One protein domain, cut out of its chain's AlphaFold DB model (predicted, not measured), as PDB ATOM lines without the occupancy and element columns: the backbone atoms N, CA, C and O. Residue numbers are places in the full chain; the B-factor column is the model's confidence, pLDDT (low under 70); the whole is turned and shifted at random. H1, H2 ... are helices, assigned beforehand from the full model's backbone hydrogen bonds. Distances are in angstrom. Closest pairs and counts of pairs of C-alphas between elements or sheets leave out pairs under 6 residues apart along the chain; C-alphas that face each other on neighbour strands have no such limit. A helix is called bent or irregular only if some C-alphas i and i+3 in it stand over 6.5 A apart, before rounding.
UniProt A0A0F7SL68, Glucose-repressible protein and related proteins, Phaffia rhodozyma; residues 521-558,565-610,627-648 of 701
ATOM      1  N   ASP A 521     -23.606   9.869 -32.241       92.38
ATOM      2  CA  ASP A 521     -23.132  10.700 -33.339       92.38
ATOM      3  C   ASP A 521     -22.757  12.104 -32.821       92.38
ATOM      4  O   ASP A 521     -23.366  12.598 -31.861       92.38
ATOM      5  N   PRO A 522     -21.849  12.835 -33.497       93.81
ATOM      6  CA  PRO A 522     -21.465  14.190 -33.098       93.81
ATOM      7  C   PRO A 522     -22.627  15.173 -32.839       93.81
ATOM      8  O   PRO A 522     -22.514  15.958 -31.892       93.81
ATOM      9  N   PRO A 523     -23.752  15.150 -33.591       93.50
ATOM     10  CA  PRO A 523     -24.910  16.001 -33.302       93.50
ATOM     11  C   PRO A 523     -25.662  15.650 -32.012       93.50
ATOM     12  O   PRO A 523     -26.415  16.477 -31.505       93.50
ATOM     13  N   GLU A 524     -25.480  14.443 -31.474       94.38
ATOM     14  CA  GLU A 524     -26.099  14.010 -30.218       94.38
ATOM     15  C   GLU A 524     -25.275  14.418 -28.995       94.38
ATOM     16  O   GLU A 524     -25.806  14.478 -27.891       94.38
ATOM     17  N   HIS A 525     -23.991  14.747 -29.156       94.62
ATOM     18  CA  HIS A 525     -23.108  15.033 -28.022       94.62
ATOM     19  C   HIS A 525     -23.671  16.107 -27.080       94.62
ATOM     20  O   HIS A 525     -23.542  15.978 -25.864       94.62
ATOM     21  N   ALA A 526     -24.347  17.128 -27.619       93.69
ATOM     22  CA  ALA A 526     -24.958  18.183 -26.817       93.69
ATOM     23  C   ALA A 526     -26.004  17.633 -25.828       93.69
ATOM     24  O   ALA A 526     -25.917  17.924 -24.639       93.69
ATOM     25  N   MET A 527     -26.950  16.796 -26.276       93.62
ATOM     26  CA  MET A 527     -27.974  16.238 -25.377       93.62
ATOM     27  C   MET A 527     -27.381  15.271 -24.346       93.62
ATOM     28  O   MET A 527     -27.849  15.223 -23.211       93.62
ATOM     29  N   ILE A 528     -26.328  14.532 -24.716       95.31
ATOM     30  CA  ILE A 528     -25.653  13.602 -23.803       95.31
ATOM     31  C   ILE A 528     -24.917  14.360 -22.694       95.31
ATOM     32  O   ILE A 528     -25.076  14.037 -21.519       95.31
ATOM     33  N   PHE A 529     -24.141  15.390 -23.041       94.62
ATOM     34  CA  PHE A 529     -23.426  16.194 -22.048       94.62
ATOM     35  C   PHE A 529     -24.363  17.060 -21.200       94.62
ATOM     36  O   PHE A 529     -24.091  17.247 -20.017       94.62
ATOM     37  N   TRP A 530     -25.485  17.528 -21.757       94.44
ATOM     38  CA  TRP A 530     -26.547  18.179 -20.982       94.44
ATOM     39  C   TRP A 530     -27.139  17.234 -19.928       94.44
ATOM     40  O   TRP A 530     -27.219  17.593 -18.754       94.44
ATOM     41  N   ALA A 531     -27.472  15.999 -20.317       92.50
ATOM     42  CA  ALA A 531     -27.972  14.991 -19.385       92.50
ATOM     43  C   ALA A 531     -26.928  14.648 -18.311       92.50
ATOM     44  O   ALA A 531     -27.264  14.556 -17.135       92.50
ATOM     45  N   GLY A 532     -25.655  14.524 -18.704       91.00
ATOM     46  CA  GLY A 532     -24.541  14.324 -17.776       91.00
ATOM     47  C   GLY A 532     -24.395  15.470 -16.772       91.00
ATOM     48  O   GLY A 532     -24.227  15.220 -15.586       91.00
ATOM     49  N   ALA A 533     -24.515  16.723 -17.212       89.50
ATOM     50  CA  ALA A 533     -24.438  17.886 -16.331       89.50
ATOM     51  C   ALA A 533     -25.538  17.899 -15.261       89.50
ATOM     52  O   ALA A 533     -25.249  18.217 -14.108       89.50
ATOM     53  N   ARG A 534     -26.776  17.543 -15.631       89.81
ATOM     54  CA  ARG A 534     -27.884  17.410 -14.674       89.81
ATOM     55  C   ARG A 534     -27.668  16.242 -13.721       89.81
ATOM     56  O   ARG A 534     -27.777  16.427 -12.519       89.81
ATOM     57  N   LEU A 535     -27.279  15.083 -14.252       89.88
ATOM     58  CA  LEU A 535     -26.970  13.896 -13.456       89.88
ATOM     59  C   LEU A 535     -25.941  14.193 -12.360       89.88
ATOM     60  O   LEU A 535     -26.172  13.874 -11.201       89.88
ATOM     61  N   PHE A 536     -24.825  14.829 -12.717       88.25
ATOM     62  CA  PHE A 536     -23.776  15.159 -11.754       88.25
ATOM     63  C   PHE A 536     -24.210  16.207 -10.723       88.25
ATOM     64  O   PHE A 536     -23.742  16.158  -9.589       88.25
ATOM     65  N   GLY A 537     -25.099  17.137 -11.094       86.50
ATOM     66  CA  GLY A 537     -25.692  18.083 -10.146       86.50
ATOM     67  C   GLY A 537     -26.587  17.393  -9.114       86.50
ATOM     68  O   GLY A 537     -26.506  17.700  -7.928       86.50
ATOM     69  N   GLU A 538     -27.376  16.405  -9.538       87.81
ATOM     70  CA  GLU A 538     -28.173  15.587  -8.616       87.81
ATOM     71  C   GLU A 538     -27.298  14.702  -7.725       87.81
ATOM     72  O   GLU A 538     -27.518  14.633  -6.516       87.81
ATOM     73  N   GLU A 539     -26.259  14.070  -8.284       85.50
ATOM     74  CA  GLU A 539     -25.292  13.309  -7.482       85.50
ATOM     75  C   GLU A 539     -24.652  14.208  -6.411       85.50
ATOM     76  O   GLU A 539     -24.578  13.819  -5.245       85.50
ATOM     77  N   GLU A 540     -24.249  15.430  -6.771       86.38
ATOM     78  CA  GLU A 540     -23.720  16.423  -5.831       86.38
ATOM     79  C   GLU A 540     -24.724  16.761  -4.714       86.38
ATOM     80  O   GLU A 540     -24.356  16.738  -3.536       86.38
ATOM     81  N   SER A 541     -25.989  17.026  -5.056       85.50
ATOM     82  CA  SER A 541     -27.054  17.337  -4.088       85.50
ATOM     83  C   SER A 541     -27.285  16.198  -3.087       85.50
ATOM     84  O   SER A 541     -27.374  16.413  -1.869       85.50
ATOM     85  N   VAL A 542     -27.304  14.958  -3.581       86.06
ATOM     86  CA  VAL A 542     -27.488  13.757  -2.759       86.06
ATOM     87  C   VAL A 542     -26.308  13.563  -1.810       86.06
ATOM     88  O   VAL A 542     -26.519  13.359  -0.611       86.06
ATOM     89  N   TRP A 543     -25.067  13.684  -2.296       83.44
ATOM     90  CA  TRP A 543     -23.876  13.570  -1.445       83.44
ATOM     91  C   TRP A 543     -23.787  14.695  -0.408       83.44
ATOM     92  O   TRP A 543     -23.457  14.426   0.748       83.44
ATOM     93  N   ASN A 544     -24.166  15.926  -0.764       84.31
ATOM     94  CA  ASN A 544     -24.250  17.042   0.182       84.31
ATOM     95  C   ASN A 544     -25.298  16.762   1.275       84.31
ATOM     96  O   ASN A 544     -25.033  16.944   2.465       84.31
ATOM     97  N   SER A 545     -26.467  16.239   0.898       83.25
ATOM     98  CA  SER A 545     -27.530  15.852   1.836       83.25
ATOM     99  C   SER A 545     -27.092  14.737   2.791       83.25
ATOM    100  O   SER A 545     -27.327  14.830   4.000       83.25
ATOM    101  N   LEU A 546     -26.405  13.712   2.272       81.12
ATOM    102  CA  LEU A 546     -25.788  12.655   3.075       81.12
ATOM    103  C   LEU A 546     -24.764  13.248   4.058       81.12
ATOM    104  O   LEU A 546     -24.855  12.994   5.262       81.12
ATOM    105  N   ARG A 547     -23.856  14.117   3.589       81.75
ATOM    106  CA  ARG A 547     -22.842  14.784   4.427       81.75
ATOM    107  C   ARG A 547     -23.468  15.617   5.546       81.75
ATOM    108  O   ARG A 547     -23.075  15.475   6.701       81.75
ATOM    109  N   ARG A 548     -24.474  16.447   5.243       81.12
ATOM    110  CA  ARG A 548     -25.179  17.272   6.245       81.12
ATOM    111  C   ARG A 548     -25.765  16.416   7.369       81.12
ATOM    112  O   ARG A 548     -25.614  16.757   8.540       81.12
ATOM    113  N   LYS A 549     -26.396  15.288   7.029       76.88
ATOM    114  CA  LYS A 549     -26.972  14.373   8.022       76.88
ATOM    115  C   LYS A 549     -25.914  13.580   8.801       76.88
ATOM    116  O   LYS A 549     -26.110  13.355   9.993       76.88
ATOM    117  N   LYS A 550     -24.779  13.223   8.188       76.81
ATOM    118  CA  LYS A 550     -23.621  12.657   8.908       76.81
ATOM    119  C   LYS A 550     -23.064  13.637   9.940       76.81
ATOM    120  O   LYS A 550     -22.817  13.250  11.074       76.81
ATOM    121  N   ASN A 551     -22.928  14.911   9.586       78.19
ATOM    122  CA  ASN A 551     -22.416  15.918  10.517       78.19
ATOM    123  C   ASN A 551     -23.327  16.074  11.746       78.19
ATOM    124  O   ASN A 551     -22.832  16.249  12.856       78.19
ATOM    125  N   LEU A 552     -24.646  15.940  11.568       73.94
ATOM    126  CA  LEU A 552     -25.600  15.892  12.682       73.94
ATOM    127  C   LEU A 552     -25.389  14.663  13.581       73.94
ATOM    128  O   LEU A 552     -25.469  14.791  14.798       73.94
ATOM    129  N   LEU A 553     -25.096  13.491  13.007       72.38
ATOM    130  CA  LEU A 553     -24.766  12.275  13.766       72.38
ATOM    131  C   LEU A 553     -23.472  12.435  14.575       72.38
ATOM    132  O   LEU A 553     -23.471  12.190  15.780       72.38
ATOM    133  N   ASN A 554     -22.402  12.924  13.947       74.12
ATOM    134  CA  ASN A 554     -21.109  13.125  14.608       74.12
ATOM    135  C   ASN A 554     -21.216  14.096  15.797       74.12
ATOM    136  O   ASN A 554     -20.613  13.868  16.845       74.12
ATOM    137  N   GLN A 555     -22.035  15.149  15.673       73.19
ATOM    138  CA  GLN A 555     -22.317  16.081  16.773       73.19
ATOM    139  C   GLN A 555     -23.019  15.417  17.968       73.19
ATOM    140  O   GLN A 555     -22.844  15.868  19.099       73.19
ATOM    141  N   LEU A 556     -23.810  14.365  17.736       66.50
ATOM    142  CA  LEU A 556     -24.530  13.639  18.785       66.50
ATOM    143  C   LEU A 556     -23.664  12.569  19.465       66.50
ATOM    144  O   LEU A 556     -23.857  12.305  20.651       66.50
ATOM    145  N   GLU A 557     -22.729  11.960  18.735       64.31
ATOM    146  CA  GLU A 557     -21.936  10.816  19.212       64.31
ATOM    147  C   GLU A 557     -20.514  11.180  19.661       64.31
ATOM    148  O   GLU A 557     -19.851  10.369  20.307       64.31
ATOM    149  N   GLY A 558     -20.043  12.399  19.374       54.72
ATOM    150  CA  GLY A 558     -18.715  12.862  19.790       54.72
ATOM    151  C   GLY A 558     -17.560  12.100  19.131       54.72
ATOM    152  O   GLY A 558     -16.461  12.076  19.684       54.72
ATOM    153  N   ALA A 565     -14.088  10.754   2.445       69.94
ATOM    154  CA  ALA A 565     -14.596   9.931   1.338       69.94
ATOM    155  C   ALA A 565     -15.864  10.502   0.677       69.94
ATOM    156  O   ALA A 565     -15.978  10.512  -0.549       69.94
ATOM    157  N   TRP A 566     -16.835  10.967   1.469       76.38
ATOM    158  CA  TRP A 566     -18.071  11.553   0.932       76.38
ATOM    159  C   TRP A 566     -17.826  12.960   0.390       76.38
ATOM    160  O   TRP A 566     -18.392  13.324  -0.638       76.38
ATOM    161  N   GLU A 567     -16.931  13.712   1.031       78.56
ATOM    162  CA  GLU A 567     -16.491  15.017   0.545       78.56
ATOM    163  C   GLU A 567     -15.776  14.902  -0.809       78.56
ATOM    164  O   GLU A 567     -16.082  15.648  -1.739       78.56
ATOM    165  N   ALA A 568     -14.896  13.908  -0.967       78.38
ATOM    166  CA  ALA A 568     -14.248  13.619  -2.242       78.38
ATOM    167  C   ALA A 568     -15.264  13.254  -3.337       78.38
ATOM    168  O   ALA A 568     -15.142  13.741  -4.460       78.38
ATOM    169  N   LYS A 569     -16.295  12.452  -3.021       79.50
ATOM    170  CA  LYS A 569     -17.373  12.129  -3.973       79.50
ATOM    171  C   LYS A 569     -18.165  13.369  -4.385       79.50
ATOM    172  O   LYS A 569     -18.397  13.557  -5.576       79.50
ATOM    173  N   GLU A 570     -18.541  14.227  -3.437       82.94
ATOM    174  CA  GLU A 570     -19.226  15.495  -3.725       82.94
ATOM    175  C   GLU A 570     -18.376  16.389  -4.643       82.94
ATOM    176  O   GLU A 570     -18.848  16.827  -5.693       82.94
ATOM    177  N   MET A 571     -17.101  16.609  -4.294       81.25
ATOM    178  CA  MET A 571     -16.172  17.406  -5.104       81.25
ATOM    179  C   MET A 571     -15.983  16.823  -6.507       81.25
ATOM    180  O   MET A 571     -15.965  17.567  -7.490       81.25
ATOM    181  N   GLN A 572     -15.881  15.497  -6.617       84.62
ATOM    182  CA  GLN A 572     -15.777  14.811  -7.899       84.62
ATOM    183  C   GLN A 572     -17.028  15.035  -8.758       84.62
ATOM    184  O   GLN A 572     -16.897  15.355  -9.940       84.62
ATOM    185  N   CYS A 573     -18.227  14.907  -8.181       84.06
ATOM    186  CA  CYS A 573     -19.484  15.151  -8.894       84.06
ATOM    187  C   CYS A 573     -19.564  16.602  -9.380       84.06
ATOM    188  O   CYS A 573     -19.827  16.836 -10.559       84.06
ATOM    189  N   ARG A 574     -19.210  17.573  -8.529       86.06
ATOM    190  CA  ARG A 574     -19.155  18.997  -8.898       86.06
ATOM    191  C   ARG A 574     -18.218  19.251 -10.083       86.06
ATOM    192  O   ARG A 574     -18.597  19.916 -11.052       86.06
ATOM    193  N   ALA A 575     -17.004  18.696 -10.035       85.25
ATOM    194  CA  ALA A 575     -16.005  18.843 -11.094       85.25
ATOM    195  C   ALA A 575     -16.462  18.200 -12.417       85.25
ATOM    196  O   ALA A 575     -16.374  18.820 -13.480       85.25
ATOM    197  N   LEU A 576     -17.004  16.980 -12.358       87.00
ATOM    198  CA  LEU A 576     -17.541  16.284 -13.530       87.00
ATOM    199  C   LEU A 576     -18.763  17.001 -14.114       87.00
ATOM    200  O   LEU A 576     -18.884  17.102 -15.335       87.00
ATOM    201  N   GLY A 577     -19.625  17.563 -13.266       85.88
ATOM    202  CA  GLY A 577     -20.747  18.401 -13.676       85.88
ATOM    203  C   GLY A 577     -20.284  19.647 -14.426       85.88
ATOM    204  O   GLY A 577     -20.799  19.941 -15.505       85.88
ATOM    205  N   ALA A 578     -19.263  20.343 -13.921       83.75
ATOM    206  CA  ALA A 578     -18.672  21.494 -14.603       83.75
ATOM    207  C   ALA A 578     -18.075  21.111 -15.969       83.75
ATOM    208  O   ALA A 578     -18.328  21.790 -16.968       83.75
ATOM    209  N   LEU A 579     -17.355  19.989 -16.043       88.75
ATOM    210  CA  LEU A 579     -16.796  19.480 -17.295       88.75
ATOM    211  C   LEU A 579     -17.895  19.089 -18.294       88.75
ATOM    212  O   LEU A 579     -17.818  19.452 -19.468       88.75
ATOM    213  N   ALA A 580     -18.944  18.398 -17.845       88.69
ATOM    214  CA  ALA A 580     -20.088  18.045 -18.681       88.69
ATOM    215  C   ALA A 580     -20.792  19.299 -19.221       88.69
ATOM    216  O   ALA A 580     -21.077  19.366 -20.416       88.69
ATOM    217  N   ARG A 581     -20.973  20.342 -18.398       87.88
ATOM    218  CA  ARG A 581     -21.511  21.642 -18.841       87.88
ATOM    219  C   ARG A 581     -20.641  22.291 -19.918       87.88
ATOM    220  O   ARG A 581     -21.159  22.705 -20.953       87.88
ATOM    221  N   GLN A 582     -19.321  22.334 -19.729       89.75
ATOM    222  CA  GLN A 582     -18.403  22.867 -20.742       89.75
ATOM    223  C   GLN A 582     -18.485  22.084 -22.059       89.75
ATOM    224  O   GLN A 582     -18.547  22.672 -23.140       89.75
ATOM    225  N   ARG A 583     -18.530  20.749 -21.982       90.25
ATOM    226  CA  ARG A 583     -18.658  19.882 -23.160       90.25
ATOM    227  C   ARG A 583     -20.012  20.024 -23.849       90.25
ATOM    228  O   ARG A 583     -20.054  19.977 -25.075       90.25
ATOM    229  N   PHE A 584     -21.088  20.250 -23.097       92.81
ATOM    230  CA  PHE A 584     -22.404  20.571 -23.643       92.81
ATOM    231  C   PHE A 584     -22.358  21.856 -24.474       92.81
ATOM    232  O   PHE A 584     -22.720  21.824 -25.650       92.81
ATOM    233  N   LEU A 585     -21.831  22.949 -23.912       90.00
ATOM    234  CA  LEU A 585     -21.702  24.229 -24.618       90.00
ATOM    235  C   LEU A 585     -20.833  24.103 -25.878       90.00
ATOM    236  O   LEU A 585     -21.200  24.607 -26.937       90.00
ATOM    237  N   ALA A 586     -19.721  23.367 -25.795       89.81
ATOM    238  CA  ALA A 586     -18.840  23.123 -26.937       89.81
ATOM    239  C   ALA A 586     -19.482  22.241 -28.027       89.81
ATOM    240  O   ALA A 586     -19.148  22.364 -29.207       89.81
ATOM    241  N   ALA A 587     -20.385  21.335 -27.649       91.81
ATOM    242  CA  ALA A 587     -21.082  20.446 -28.573       91.81
ATOM    243  C   ALA A 587     -22.343  21.076 -29.184       91.81
ATOM    244  O   ALA A 587     -22.776  20.629 -30.245       91.81
ATOM    245  N   LEU A 588     -22.919  22.108 -28.560       89.25
ATOM    246  CA  LEU A 588     -24.171  22.734 -28.994       89.25
ATOM    247  C   LEU A 588     -24.156  23.202 -30.466       89.25
ATOM    248  O   LEU A 588     -25.118  22.901 -31.172       89.25
ATOM    249  N   PRO A 589     -23.080  23.818 -31.003       88.31
ATOM    250  CA  PRO A 589     -23.015  24.184 -32.423       88.31
ATOM    251  C   PRO A 589     -23.071  22.989 -33.387       88.31
ATOM    252  O   PRO A 589     -23.368  23.158 -34.566       88.31
ATOM    253  N   ARG A 590     -22.768  21.775 -32.908       87.69
ATOM    254  CA  ARG A 590     -22.782  20.543 -33.712       87.69
ATOM    255  C   ARG A 590     -24.161  19.882 -33.756       87.69
ATOM    256  O   ARG A 590     -24.358  18.996 -34.586       87.69
ATOM    257  N   ALA A 591     -25.112  20.320 -32.927       86.00
ATOM    258  CA  ALA A 591     -26.495  19.839 -32.903       86.00
ATOM    259  C   ALA A 591     -27.291  20.361 -34.118       86.00
ATOM    260  O   ALA A 591     -28.203  21.173 -34.007       86.00
ATOM    261  N   THR A 592     -26.900  19.906 -35.307       87.50
ATOM    262  CA  THR A 592     -27.362  20.406 -36.613       87.50
ATOM    263  C   THR A 592     -28.582  19.666 -37.165       87.50
ATOM    264  O   THR A 592     -29.153  20.077 -38.174       87.50
ATOM    265  N   LEU A 593     -28.987  18.564 -36.528       90.50
ATOM    266  CA  LEU A 593     -30.116  17.750 -36.975       90.50
ATOM    267  C   LEU A 593     -31.463  18.463 -36.748       90.50
ATOM    268  O   LEU A 593     -31.600  19.238 -35.800       90.50
ATOM    269  N   PRO A 594     -32.499  18.155 -37.554       91.94
ATOM    270  CA  PRO A 594     -33.837  18.694 -37.341       91.94
ATOM    271  C   PRO A 594     -34.375  18.366 -35.934       91.94
ATOM    272  O   PRO A 594     -34.184  17.236 -35.468       91.94
ATOM    273  N   PRO A 595     -35.126  19.277 -35.281       87.62
ATOM    274  CA  PRO A 595     -35.624  19.071 -33.917       87.62
ATOM    275  C   PRO A 595     -36.425  17.779 -33.724       87.62
ATOM    276  O   PRO A 595     -36.296  17.125 -32.696       87.62
ATOM    277  N   GLN A 596     -37.205  17.358 -34.726       90.81
ATOM    278  CA  GLN A 596     -37.974  16.106 -34.678       90.81
ATOM    279  C   GLN A 596     -37.066  14.866 -34.602       90.81
ATOM    280  O   GLN A 596     -37.348  13.928 -33.858       90.81
ATOM    281  N   VAL A 597     -35.951  14.877 -35.341       92.50
ATOM    282  CA  VAL A 597     -34.964  13.786 -35.339       92.50
ATOM    283  C   VAL A 597     -34.203  13.769 -34.017       92.50
ATOM    284  O   VAL A 597     -34.039  12.705 -33.421       92.50
ATOM    285  N   LEU A 598     -33.785  14.940 -33.524       90.06
ATOM    286  CA  LEU A 598     -33.143  15.060 -32.213       90.06
ATOM    287  C   LEU A 598     -34.071  14.605 -31.084       90.06
ATOM    288  O   LEU A 598     -33.622  13.889 -30.198       90.06
ATOM    289  N   GLN A 599     -35.363  14.927 -31.147       92.12
ATOM    290  CA  GLN A 599     -36.350  14.475 -30.170       92.12
ATOM    291  C   GLN A 599     -36.528  12.951 -30.190       92.12
ATOM    292  O   GLN A 599     -36.595  12.322 -29.133       92.12
ATOM    293  N   ALA A 600     -36.599  12.337 -31.376       92.00
ATOM    294  CA  ALA A 600     -36.685  10.884 -31.503       92.00
ATOM    295  C   ALA A 600     -35.428  10.194 -30.945       92.00
ATOM    296  O   ALA A 600     -35.532   9.228 -30.184       92.00
ATOM    297  N   ARG A 601     -34.243  10.734 -31.258       93.00
ATOM    298  CA  ARG A 601     -32.961  10.269 -30.716       93.00
ATOM    299  C   ARG A 601     -32.903  10.428 -29.200       93.00
ATOM    300  O   ARG A 601     -32.630   9.445 -28.521       93.00
ATOM    301  N   PHE A 602     -33.274  11.590 -28.662       92.75
ATOM    302  CA  PHE A 602     -33.354  11.857 -27.224       92.75
ATOM    303  C   PHE A 602     -34.196  10.800 -26.508       92.75
ATOM    304  O   PHE A 602     -33.718  10.139 -25.586       92.75
ATOM    305  N   LYS A 603     -35.420  10.557 -26.997       90.00
ATOM    306  CA  LYS A 603     -36.293   9.506 -26.458       90.00
ATOM    307  C   LYS A 603     -35.616   8.139 -26.521       90.00
ATOM    308  O   LYS A 603     -35.618   7.414 -25.537       90.00
ATOM    309  N   SER A 604     -34.980   7.789 -27.639       89.06
ATOM    310  CA  SER A 604     -34.268   6.514 -27.759       89.06
ATOM    311  C   SER A 604     -33.073   6.387 -26.806       89.06
ATOM    312  O   SER A 604     -32.797   5.270 -26.359       89.06
ATOM    313  N   ARG A 605     -32.338   7.474 -26.527       90.50
ATOM    314  CA  ARG A 605     -31.149   7.461 -25.658       90.50
ATOM    315  C   ARG A 605     -31.513   7.392 -24.179       90.50
ATOM    316  O   ARG A 605     -30.813   6.694 -23.450       90.50
ATOM    317  N   PHE A 606     -32.609   8.033 -23.771       89.75
ATOM    318  CA  PHE A 606     -32.987   8.200 -22.362       89.75
ATOM    319  C   PHE A 606     -34.279   7.479 -21.946       89.75
ATOM    320  O   PHE A 606     -34.733   7.663 -20.825       89.75
ATOM    321  N   LYS A 607     -34.852   6.605 -22.793       85.25
ATOM    322  CA  LYS A 607     -36.095   5.845 -22.503       85.25
ATOM    323  C   LYS A 607     -36.121   5.049 -21.188       85.25
ATOM    324  O   LYS A 607     -37.177   4.578 -20.801       85.25
ATOM    325  N   TRP A 608     -34.964   4.815 -20.578       82.75
ATOM    326  CA  TRP A 608     -34.778   4.017 -19.363       82.75
ATOM    327  C   TRP A 608     -34.540   4.881 -18.106       82.75
ATOM    328  O   TRP A 608     -34.449   4.319 -17.023       82.75
ATOM    329  N   VAL A 609     -34.453   6.217 -18.225       76.00
ATOM    330  CA  VAL A 609     -34.296   7.185 -17.100       76.00
ATOM    331  C   VAL A 609     -35.658   7.737 -16.641       76.00
ATOM    332  O   VAL A 609     -35.779   8.842 -16.142       76.00
ATOM    333  N   ASP A 610     -36.694   6.936 -16.839       63.66
ATOM    334  CA  ASP A 610     -38.110   7.227 -16.660       63.66
ATOM    335  C   ASP A 610     -38.692   8.433 -17.430       63.66
ATOM    336  O   ASP A 610     -38.227   9.574 -17.432       63.66
ATOM    337  N   LEU A 627     -35.313  13.266 -17.119       85.38
ATOM    338  CA  LEU A 627     -34.780  13.936 -18.304       85.38
ATOM    339  C   LEU A 627     -35.888  14.136 -19.337       85.38
ATOM    340  O   LEU A 627     -36.339  13.184 -19.977       85.38
ATOM    341  N   THR A 628     -36.304  15.384 -19.550       88.62
ATOM    342  CA  THR A 628     -37.338  15.708 -20.541       88.62
ATOM    343  C   THR A 628     -36.759  16.419 -21.763       88.62
ATOM    344  O   THR A 628     -35.811  17.202 -21.686       88.62
ATOM    345  N   TRP A 629     -37.364  16.162 -22.928       89.25
ATOM    346  CA  TRP A 629     -37.022  16.889 -24.153       89.25
ATOM    347  C   TRP A 629     -37.350  18.382 -24.043       89.25
ATOM    348  O   TRP A 629     -36.627  19.199 -24.605       89.25
ATOM    349  N   SER A 630     -38.440  18.736 -23.349       87.69
ATOM    350  CA  SER A 630     -38.844  20.132 -23.152       87.69
ATOM    351  C   SER A 630     -37.755  20.923 -22.448       87.69
ATOM    352  O   SER A 630     -37.394  21.988 -22.936       87.69
ATOM    353  N   ASP A 631     -37.183  20.365 -21.382       87.94
ATOM    354  CA  ASP A 631     -36.150  21.045 -20.613       87.94
ATOM    355  C   ASP A 631     -34.866  21.201 -21.425       87.94
ATOM    356  O   ASP A 631     -34.308  22.291 -21.497       87.94
ATOM    357  N   TYR A 632     -34.428  20.135 -22.107       89.88
ATOM    358  CA  TYR A 632     -33.257  20.196 -22.983       89.88
ATOM    359  C   TYR A 632     -33.423  21.265 -24.065       89.88
ATOM    360  O   TYR A 632     -32.521  22.067 -24.316       89.88
ATOM    361  N   HIS A 633     -34.588  21.285 -24.711       88.69
ATOM    362  CA  HIS A 633     -34.880  22.227 -25.777       88.69
ATOM    363  C   HIS A 633     -34.958  23.669 -25.258       88.69
ATOM    364  O   HIS A 633     -34.426  24.574 -25.902       88.69
ATOM    365  N   GLN A 634     -35.576  23.887 -24.096       87.56
ATOM    366  CA  GLN A 634     -35.653  25.195 -23.450       87.56
ATOM    367  C   GLN A 634     -34.262  25.711 -23.059       87.56
ATOM    368  O   GLN A 634     -33.940  26.856 -23.375       87.56
ATOM    369  N   ASP A 635     -33.418  24.864 -22.466       87.00
ATOM    370  CA  ASP A 635     -32.044  25.215 -22.092       87.00
ATOM    371  C   ASP A 635     -31.203  25.559 -23.335       87.00
ATOM    372  O   ASP A 635     -30.486  26.563 -23.355       87.00
ATOM    373  N   CYS A 636     -31.341  24.789 -24.422       87.50
ATOM    374  CA  CYS A 636     -30.676  25.088 -25.693       87.50
ATOM    375  C   CYS A 636     -31.108  26.443 -26.271       87.50
ATOM    376  O   CYS A 636     -30.261  27.216 -26.724       87.50
ATOM    377  N   GLN A 637     -32.410  26.746 -26.248       84.69
ATOM    378  CA  GLN A 637     -32.935  28.028 -26.717       84.69
ATOM    379  C   GLN A 637     -32.441  29.188 -25.850       84.69
ATOM    380  O   GLN A 637     -31.976  30.192 -26.387       84.69
ATOM    381  N   ALA A 638     -32.481  29.050 -24.524       81.94
ATOM    382  CA  ALA A 638     -32.026  30.086 -23.600       81.94
ATOM    383  C   ALA A 638     -30.557  30.475 -23.847       81.94
ATOM    384  O   ALA A 638     -30.222  31.663 -23.843       81.94
ATOM    385  N   ILE A 639     -29.703  29.488 -24.140       82.50
ATOM    386  CA  ILE A 639     -28.292  29.697 -24.494       82.50
ATOM    387  C   ILE A 639     -28.158  30.388 -25.858       82.50
ATOM    388  O   ILE A 639     -27.406  31.353 -25.986       82.50
ATOM    389  N   GLN A 640     -28.899  29.939 -26.876       76.56
ATOM    390  CA  GLN A 640     -28.837  30.513 -28.228       76.56
ATOM    391  C   GLN A 640     -29.337  31.962 -28.297       76.56
ATOM    392  O   GLN A 640     -28.794  32.760 -29.058       76.56
ATOM    393  N   PHE A 641     -30.346  32.317 -27.500       74.31
ATOM    394  CA  PHE A 641     -30.892  33.675 -27.439       74.31
ATOM    395  C   PHE A 641     -30.133  34.600 -26.475       74.31
ATOM    396  O   PHE A 641     -30.549  35.741 -26.282       74.31
ATOM    397  N   GLY A 642     -29.038  34.132 -25.861       63.75
ATOM    398  CA  GLY A 642     -28.264  34.914 -24.892       63.75
ATOM    399  C   GLY A 642     -29.070  35.316 -23.650       63.75
ATOM    400  O   GLY A 642     -28.703  36.260 -22.958       63.75
ATOM    401  N   LEU A 643     -30.184  34.621 -23.388       53.22
ATOM    402  CA  LEU A 643     -31.097  34.883 -22.271       53.22
ATOM    403  C   LEU A 643     -30.614  34.245 -20.965       53.22
ATOM    404  O   LEU A 643     -31.133  34.571 -19.900       53.22
ATOM    405  N   ALA A 644     -29.613  33.367 -21.030       45.69
ATOM    406  CA  ALA A 644     -28.978  32.793 -19.860       45.69
ATOM    407  C   ALA A 644     -27.640  33.494 -19.574       45.69
ATOM    408  O   ALA A 644     -26.610  33.155 -20.156       45.69
ATOM    409  N   SER A 645     -27.627  34.410 -18.598       40.47
ATOM    410  CA  SER A 645     -26.498  34.432 -17.668       40.47
ATOM    411  C   SER A 645     -26.600  33.132 -16.873       40.47
ATOM    412  O   SER A 645     -27.296  33.074 -15.862       40.47
ATOM    413  N   ILE A 646     -26.020  32.048 -17.388       42.62
ATOM    414  CA  ILE A 646     -25.822  30.850 -16.573       42.62
ATOM    415  C   ILE A 646     -24.895  31.312 -15.453       42.62
ATOM    416  O   ILE A 646     -23.729  31.602 -15.718       42.62
ATOM    417  N   ASP A 647     -25.430  31.489 -14.246       39.81
ATOM    418  CA  ASP A 647     -24.601  31.726 -13.076       39.81
ATOM    419  C   ASP A 647     -23.711  30.489 -12.921       39.81
ATOM    420  O   ASP A 647     -24.191  29.362 -12.787       39.81
ATOM    421  N   LEU A 648     -22.405  30.676 -13.094       38.53
ATOM    422  CA  LEU A 648     -21.436  29.591 -13.260       38.53
ATOM    423  C   LEU A 648     -21.103  28.888 -11.931       38.53
ATOM    424  O   LEU A 648     -20.215  28.036 -11.924       38.53
TER     425      LEU A 648
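What this domain is: This is residues 521 to 558, 565 to 610 and 627 to 648 of the 701 residues of the protein "Glucose-repressible protein and related proteins" of Phaffia rhodozyma (UniProt A0A0F7SL68). Two long helices, H1 and H2, lie side by side and run opposite ways, and the short helices H3 and H4 form a small, loosely joined head beside the start of H1 and the end of H2. Residues 551 to 558, of which 551 to 557 belong to H1, stick out beyond H2. The printed part has 106 residues with four named helices, in the order H1, H2, H3, H4, and no named strand; the class is all helix. It is loose, with a radius of gyration of the C-alphas of 17.0 A, and elongated, spanning 59 by 31 by 20 A.

Where its parts are: H1, residues 522 to 557, measures 52.4 A and begins at C-alpha 522 (-21.465, 14.190, -33.098). It is only just irregular: C-alphas 523 and 526 are 6.8 A apart. H2, residues 565 to 590, measures 37.5 A and is also only just irregular, with C-alphas 586 and 589 7.0 A apart. H3 is residues 595 to 606, 16.1 A, and H4 residues 629 to 640, 16.4 A, ending at C-alpha 640 (-28.837, 30.513, -28.228).

How they stand to each other: H1 and H2 touch at a shallow tilt of 18 degrees; their closest C-alphas, of Ala 533 and Gly 577, are 4.6 A apart. H3 only just touches H1, with 3 pairs of C-alphas within 8 A, the closest Met 527 and Phe 602 at 7.2 A. H3 and H4 only just touch, also with 3 pairs, the closest C-alphas being Gln 599 and Trp 629 at 6.5 A. H4 is close to H1 but not clearly touching, about perpendicular at 76 degrees; the closest C-alphas, of Met 527 and Tyr 632, are 7.0 A apart. H2 and H3 are apart. Every O i to N i+4 pair is within hydrogen-bond range in H3 and H4, against 30 of 32 in H1 and 20 of 22 in H2.

The domain as a whole: The C-alphas of Gly 558 and Pro 594, the two farthest apart, are 59.4 A apart. Residues 559 to 564 and 611 to 626 are not printed; the gaps are 19.1 A and 7.7 A between C-alphas. The link H2 to H3 is tight. Confidence is under 70 at residues 556 to 558, 565, 610 and 642 to 648.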